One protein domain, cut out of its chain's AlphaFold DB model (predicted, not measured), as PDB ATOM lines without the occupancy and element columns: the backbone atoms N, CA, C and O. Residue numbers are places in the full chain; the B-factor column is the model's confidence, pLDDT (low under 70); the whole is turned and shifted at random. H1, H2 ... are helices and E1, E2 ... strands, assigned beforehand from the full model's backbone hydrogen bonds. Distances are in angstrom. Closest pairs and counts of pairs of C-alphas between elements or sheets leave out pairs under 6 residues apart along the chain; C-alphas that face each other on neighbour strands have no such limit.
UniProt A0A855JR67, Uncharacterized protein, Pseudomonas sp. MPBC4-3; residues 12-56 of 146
ATOM      1  N   ASN A  12     -15.164  -5.182 -23.997       94.12
ATOM      2  CA  ASN A  12     -13.723  -5.141 -23.735       94.12
ATOM      3  C   ASN A  12     -13.391  -5.848 -22.417       94.12
ATOM      4  O   ASN A  12     -13.344  -5.240 -21.349       94.12
ATOM      5  N   THR A  13     -13.092  -7.138 -22.501       94.75
ATOM      6  CA  THR A  13     -12.853  -7.995 -21.332       94.75
ATOM      7  C   THR A  13     -11.580  -7.657 -20.548       94.75
ATOM      8  O   THR A  13     -11.381  -8.193 -19.458       94.75
ATOM      9  N   LYS A  14     -10.725  -6.750 -21.048       96.94
ATOM     10  CA  LYS A  14      -9.575  -6.217 -20.296       96.94
ATOM     11  C   LYS A  14      -9.996  -5.199 -19.231       96.94
ATOM     12  O   LYS A  14      -9.251  -4.982 -18.276       96.94
ATOM     13  N   LEU A  15     -11.175  -4.592 -19.384       97.06
ATOM     14  CA  LEU A  15     -11.725  -3.631 -18.433       97.06
ATOM     15  C   LEU A  15     -12.559  -4.354 -17.376       97.06
ATOM     16  O   LEU A  15     -13.492  -5.098 -17.690       97.06
ATOM     17  N   LYS A  16     -12.211  -4.128 -16.113       97.69
ATOM     18  CA  LYS A  16     -12.920  -4.651 -14.949       97.69
ATOM     19  C   LYS A  16     -13.946  -3.632 -14.475       97.69
ATOM     20  O   LYS A  16     -13.654  -2.439 -14.420       97.69
ATOM     21  N   LEU A  17     -15.135  -4.118 -14.144       96.88
ATOM     22  CA  LEU A  17     -16.230  -3.280 -13.667       96.88
ATOM     23  C   LEU A  17     -16.212  -3.224 -12.142       96.88
ATOM     24  O   LEU A  17     -15.984  -4.240 -11.485       96.88
ATOM     25  N   PHE A  18     -16.466  -2.039 -11.606       96.44
ATOM     26  CA  PHE A  18     -16.442  -1.725 -10.187       96.44
ATOM     27  C   PHE A  18     -17.766  -1.079  -9.776       96.44
ATOM     28  O   PHE A  18     -18.242  -0.178 -10.460       96.44
ATOM     29  N   TYR A  19     -18.367  -1.555  -8.683       95.62
ATOM     30  CA  TYR A  19     -19.733  -1.183  -8.282       95.62
ATOM     31  C   TYR A  19     -19.819  -0.526  -6.899       95.62
ATOM     32  O   TYR A  19     -20.888  -0.047  -6.528       95.62
ATOM     33  N   ASN A  20     -18.732  -0.529  -6.124       95.25
ATOM     34  CA  ASN A  20     -18.739  -0.008  -4.759       95.25
ATOM     35  C   ASN A  20     -18.549   1.516  -4.751       95.25
ATOM     36  O   ASN A  20     -18.012   2.100  -5.688       95.25
ATOM     37  N   ASN A  21     -18.943   2.152  -3.647       96.19
ATOM     38  CA  ASN A  21     -18.775   3.596  -3.445       96.19
ATOM     39  C   ASN A  21     -17.402   3.975  -2.867       96.19
ATOM     40  O   ASN A  21     -17.094   5.156  -2.748       96.19
ATOM     41  N   GLU A  22     -16.578   2.991  -2.503       97.44
ATOM     42  CA  GLU A  22     -15.250   3.202  -1.931       97.44
ATOM     43  C   GLU A  22     -14.229   2.304  -2.623       97.44
ATOM     44  O   GLU A  22     -14.441   1.096  -2.733       97.44
ATOM     45  N   TYR A  23     -13.117   2.888  -3.060       97.50
ATOM     46  CA  TYR A  23     -11.995   2.197  -3.677       97.50
ATOM     47  C   TYR A  23     -10.716   2.474  -2.880       97.50
ATOM     48  O   TYR A  23     -10.271   3.616  -2.787       97.50
ATOM     49  N   ARG A  24     -10.122   1.422  -2.296       96.44
ATOM     50  CA  ARG A  24      -8.891   1.496  -1.478       96.44
ATOM     51  C   ARG A  24      -8.949   2.570  -0.369       96.44
ATOM     52  O   ARG A  24      -7.970   3.277  -0.154       96.44
ATOM     53  N   GLY A  25     -10.087   2.697   0.319       95.94
ATOM     54  CA  GLY A  25     -10.279   3.678   1.396       95.94
ATOM     55  C   GLY A  25     -10.693   5.080   0.936       95.94
ATOM     56  O   GLY A  25     -10.915   5.948   1.775       95.94
ATOM     57  N   PHE A  26     -10.808   5.323  -0.373       96.06
ATOM     58  CA  PHE A  26     -11.256   6.603  -0.921       96.06
ATOM     59  C   PHE A  26     -12.684   6.502  -1.442       96.06
ATOM     60  O   PHE A  26     -13.005   5.601  -2.222       96.06
ATOM     61  N   ALA A  27     -13.528   7.463  -1.070       97.00
ATOM     62  CA  ALA A  27     -14.841   7.612  -1.681       97.00
ATOM     63  C   ALA A  27     -14.687   7.882  -3.188       97.00
ATOM     64  O   ALA A  27     -13.922   8.755  -3.601       97.00
ATOM     65  N   VAL A  28     -15.428   7.138  -4.004       95.94
ATOM     66  CA  VAL A  28     -15.498   7.331  -5.454       95.94
ATOM     67  C   VAL A  28     -16.885   7.816  -5.847       95.94
ATOM     68  O   VAL A  28     -17.884   7.485  -5.210       95.94
ATOM     69  N   GLN A  29     -16.963   8.593  -6.927       93.12
ATOM     70  CA  GLN A  29     -18.231   9.104  -7.448       93.12
ATOM     71  C   GLN A  29     -18.974   8.015  -8.239       93.12
ATOM     72  O   GLN A  29     -19.132   8.083  -9.456       93.12
ATOM     73  N   GLN A  30     -19.407   6.970  -7.541       93.69
ATOM     74  CA  GLN A  30     -20.172   5.885  -8.134       93.69
ATOM     75  C   GLN A  30     -21.611   6.345  -8.393       93.69
ATOM     76  O   GLN A  30     -22.364   6.681  -7.483       93.69
ATOM     77  N   GLN A  31     -22.011   6.322  -9.663       91.75
ATOM     78  CA  GLN A  31     -23.367   6.643 -10.097       91.75
ATOM     79  C   GLN A  31     -23.900   5.479 -10.925       91.75
ATOM     80  O   GLN A  31     -23.780   5.463 -12.145       91.75
ATOM     81  N   LEU A  32     -24.490   4.477 -10.262       87.25
ATOM     82  CA  LEU A  32     -24.953   3.244 -10.924       87.25
ATOM     83  C   LEU A  32     -25.965   3.497 -12.058       87.25
ATOM     84  O   LEU A  32     -26.055   2.687 -12.978       87.25
ATOM     85  N   ALA A  33     -26.674   4.632 -12.037       90.31
ATOM     86  CA  ALA A  33     -27.539   5.079 -13.133       90.31
ATOM     87  C   ALA A  33     -26.780   5.311 -14.457       90.31
ATOM     88  O   ALA A  33     -27.346   5.105 -15.527       90.31
ATOM     89  N   HIS A  34     -25.501   5.690 -14.389       87.88
ATOM     90  CA  HIS A  34     -24.608   5.872 -15.540       87.88
ATOM     91  C   HIS A  34     -23.721   4.647 -15.811       87.88
ATOM     92  O   HIS A  34     -22.971   4.627 -16.784       87.88
ATOM     93  N   GLY A  35     -23.843   3.607 -14.982       90.62
ATOM     94  CA  GLY A  35     -23.068   2.376 -15.062       90.62
ATOM     95  C   GLY A  35     -22.007   2.239 -13.961       90.62
ATOM     96  O   GLY A  35     -21.761   3.165 -13.185       90.62
ATOM     97  N   PRO A  36     -21.401   1.047 -13.845       94.56
ATOM     98  CA  PRO A  36     -20.269   0.825 -12.953       94.56
ATOM     99  C   PRO A  36     -19.042   1.625 -13.395       94.56
ATOM    100  O   PRO A  36     -18.841   1.880 -14.585       94.56
ATOM    101  N   LEU A  37     -18.183   1.962 -12.437       95.81
ATOM    102  CA  LEU A  37     -16.863   2.510 -12.729       95.81
ATOM    103  C   LEU A  37     -15.954   1.430 -13.339       95.81
ATOM    104  O   LEU A  37     -16.214   0.228 -13.245       95.81
ATOM    105  N   ILE A  38     -14.854   1.859 -13.954       96.25
ATOM    106  CA  ILE A  38     -13.817   0.953 -14.452       96.25
ATOM    107  C   ILE A  38     -12.680   0.899 -13.434       96.25
ATOM    108  O   ILE A  38     -11.957   1.879 -13.246       96.25
ATOM    109  N   GLU A  39     -12.486  -0.263 -12.813       97.44
ATOM    110  CA  GLU A  39     -11.468  -0.471 -11.772       97.44
ATOM    111  C   GLU A  39     -10.061  -0.136 -12.282       97.44
ATOM    112  O   GLU A  39      -9.269   0.478 -11.577       97.44
ATOM    113  N   ASN A  40      -9.756  -0.476 -13.540       97.56
ATOM    114  CA  ASN A  40      -8.458  -0.179 -14.147       97.56
ATOM    115  C   ASN A  40      -8.154   1.327 -14.173       97.56
ATOM    116  O   ASN A  40      -6.995   1.713 -14.048       97.56
ATOM    117  N   TYR A  41      -9.168   2.172 -14.372       96.12
ATOM    118  CA  TYR A  41      -8.984   3.622 -14.404       96.12
ATOM    119  C   TYR A  41      -8.845   4.192 -12.994       96.12
ATOM    120  O   TYR A  41      -8.016   5.075 -12.792       96.12
ATOM    121  N   LEU A  42      -9.581   3.642 -12.022       96.94
ATOM    122  CA  LEU A  42      -9.408   3.980 -10.606       96.94
ATOM    123  C   LEU A  42      -7.991   3.657 -10.125       96.94
ATOM    124  O   LEU A  42      -7.336   4.520  -9.549       96.94
ATOM    125  N   GLU A  43      -7.496   2.455 -10.431       97.69
ATOM    126  CA  GLU A  43      -6.140   2.015 -10.086       97.69
ATOM    127  C   GLU A  43      -5.090   2.959 -10.681       97.69
ATOM    128  O   GLU A  43      -4.313   3.571  -9.955       97.69
ATOM    129  N   ARG A  44      -5.115   3.158 -12.005       97.25
ATOM    130  CA  ARG A  44      -4.138   4.013 -12.699       97.25
ATOM    131  C   ARG A  44      -4.198   5.466 -12.233       97.25
ATOM    132  O   ARG A  44      -3.161   6.126 -12.156       97.25
ATOM    133  N   GLY A  45      -5.394   5.972 -11.938       96.25
ATOM    134  CA  GLY A  45      -5.577   7.314 -11.400       96.25
ATOM    135  C   GLY A  45      -4.967   7.457 -10.008       96.25
ATOM    136  O   GLY A  45      -4.210   8.398  -9.769       96.25
ATOM    137  N   LEU A  46      -5.224   6.494  -9.120       96.44
ATOM    138  CA  LEU A  46      -4.660   6.487  -7.774       96.44
ATOM    139  C   LEU A  46      -3.134   6.338  -7.793       96.44
ATOM    140  O   LEU A  46      -2.458   7.106  -7.117       96.44
ATOM    141  N   GLU A  47      -2.586   5.429  -8.604       97.06
ATOM    142  CA  GLU A  47      -1.134   5.282  -8.797       97.06
ATOM    143  C   GLU A  47      -0.495   6.603  -9.250       97.06
ATOM    144  O   GLU A  47       0.539   7.017  -8.725       97.06
ATOM    145  N   THR A  48      -1.129   7.298 -10.201       96.12
ATOM    146  CA  THR A  48      -0.645   8.589 -10.713       96.12
ATOM    147  C   THR A  48      -0.626   9.652  -9.614       96.12
ATOM    148  O   THR A  48       0.357  10.381  -9.482       96.12
ATOM    149  N   LEU A  49      -1.688   9.722  -8.805       94.25
ATOM    150  CA  LEU A  49      -1.791  10.647  -7.675       94.25
ATOM    151  C   LEU A  49      -0.740  10.347  -6.605       94.25
ATOM    152  O   LEU A  49      -0.004  11.243  -6.198       94.25
ATOM    153  N   GLN A  50      -0.631   9.087  -6.185       94.44
ATOM    154  CA  GLN A  50       0.339   8.651  -5.180       94.44
ATOM    155  C   GLN A  50       1.771   8.938  -5.625       94.44
ATOM    156  O   GLN A  50       2.564   9.457  -4.846       94.44
ATOM    157  N   HIS A  51       2.085   8.669  -6.890       93.31
ATOM    158  CA  HIS A  51       3.402   8.956  -7.436       93.31
ATOM    159  C   HIS A  51       3.695  10.460  -7.508       93.31
ATOM    160  O   HIS A  51       4.809  10.900  -7.229       93.31
ATOM    161  N   CYS A  52       2.694  11.272  -7.848       92.00
ATOM    162  CA  CYS A  52       2.816  12.724  -7.811       92.00
ATOM    163  C   CYS A  52       3.187  13.209  -6.404       92.00
ATOM    164  O   CYS A  52       4.182  13.911  -6.235       92.00
ATOM    165  N   LEU A  53       2.443  12.744  -5.399       89.75
ATOM    166  CA  LEU A  53       2.640  13.101  -3.994       89.75
ATOM    167  C   LEU A  53       3.942  12.540  -3.403       89.75
ATOM    168  O   LEU A  53       4.471  13.113  -2.458       89.75
ATOM    169  N   SER A  54       4.481  11.440  -3.942       92.19
ATOM    170  CA  SER A  54       5.767  10.895  -3.485       92.19
ATOM    171  C   SER A  54       6.974  11.681  -3.996       92.19
ATOM    172  O   SER A  54       8.046  11.600  -3.405       92.19
ATOM    173  N   VAL A  55       6.828  12.384  -5.123       89.06
ATOM    174  CA  VAL A  55       7.928  13.110  -5.784       89.06
ATOM    175  C   VAL A  55       7.856  14.614  -5.513       89.06
ATOM    176  O   VAL A  55       8.889  15.271  -5.423       89.06
ATOM    177  N   GLN A  56       6.650  15.170  -5.385       87.25
ATOM    178  CA  GLN A  56       6.422  16.602  -5.221       87.25
ATOM    179  C   GLN A  56       5.912  16.905  -3.812       87.25
ATOM    180  O   GLN A  56       4.873  16.402  -3.396       87.25
TER     181      GLN A  56
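What this domain is: This is residues 12 to 56 of the 146 residues of an uncharacterized protein of Pseudomonas sp. MPBC4-3 (UniProt A0A855JR67). A long arm, helix H1, runs out from a small body of strand E1 and a wide loop, residues 19 to 38, that folds back so residues 37 to 38 pair with the end of E1. Residues 47 to 56 stick out free. The 45 printed residues hold E1, then H1, a mixed class; the whole is loose, with a radius of gyration of the C-alphas of 11.9 A, and elongated, spanning 36 by 23 by 14 A.

Where its parts are: Find C-alpha 12 at (-13.723, -5.141, -23.735); from there E1, residues 12 to 18, runs 14.2 A. H1, residues 39 to 55, runs 24.4 A to C-alpha 55 at (7.928, 13.110, -5.784).

How they stand to each other: Look at Phe 18 and Glu 39, whose C-alphas, the closest of E1 and H1, are 5.4 A apart. E1 pairs with no named strand, but its residues 17 to 18 pair antiparallel with residues 37 to 38. Within the link, residues 22 to 23 pair antiparallel with residues 26 to 27. In H1 every O i to N i+4 pair is within hydrogen-bond range.

The domain as a whole: The C-alphas farthest apart, of Ala 33 and Val 55, are 37.1 A apart. The link from E1 to H1 is long, 20 residues. The printed part has no cut, and no printed residue is under 70 in pLDDT.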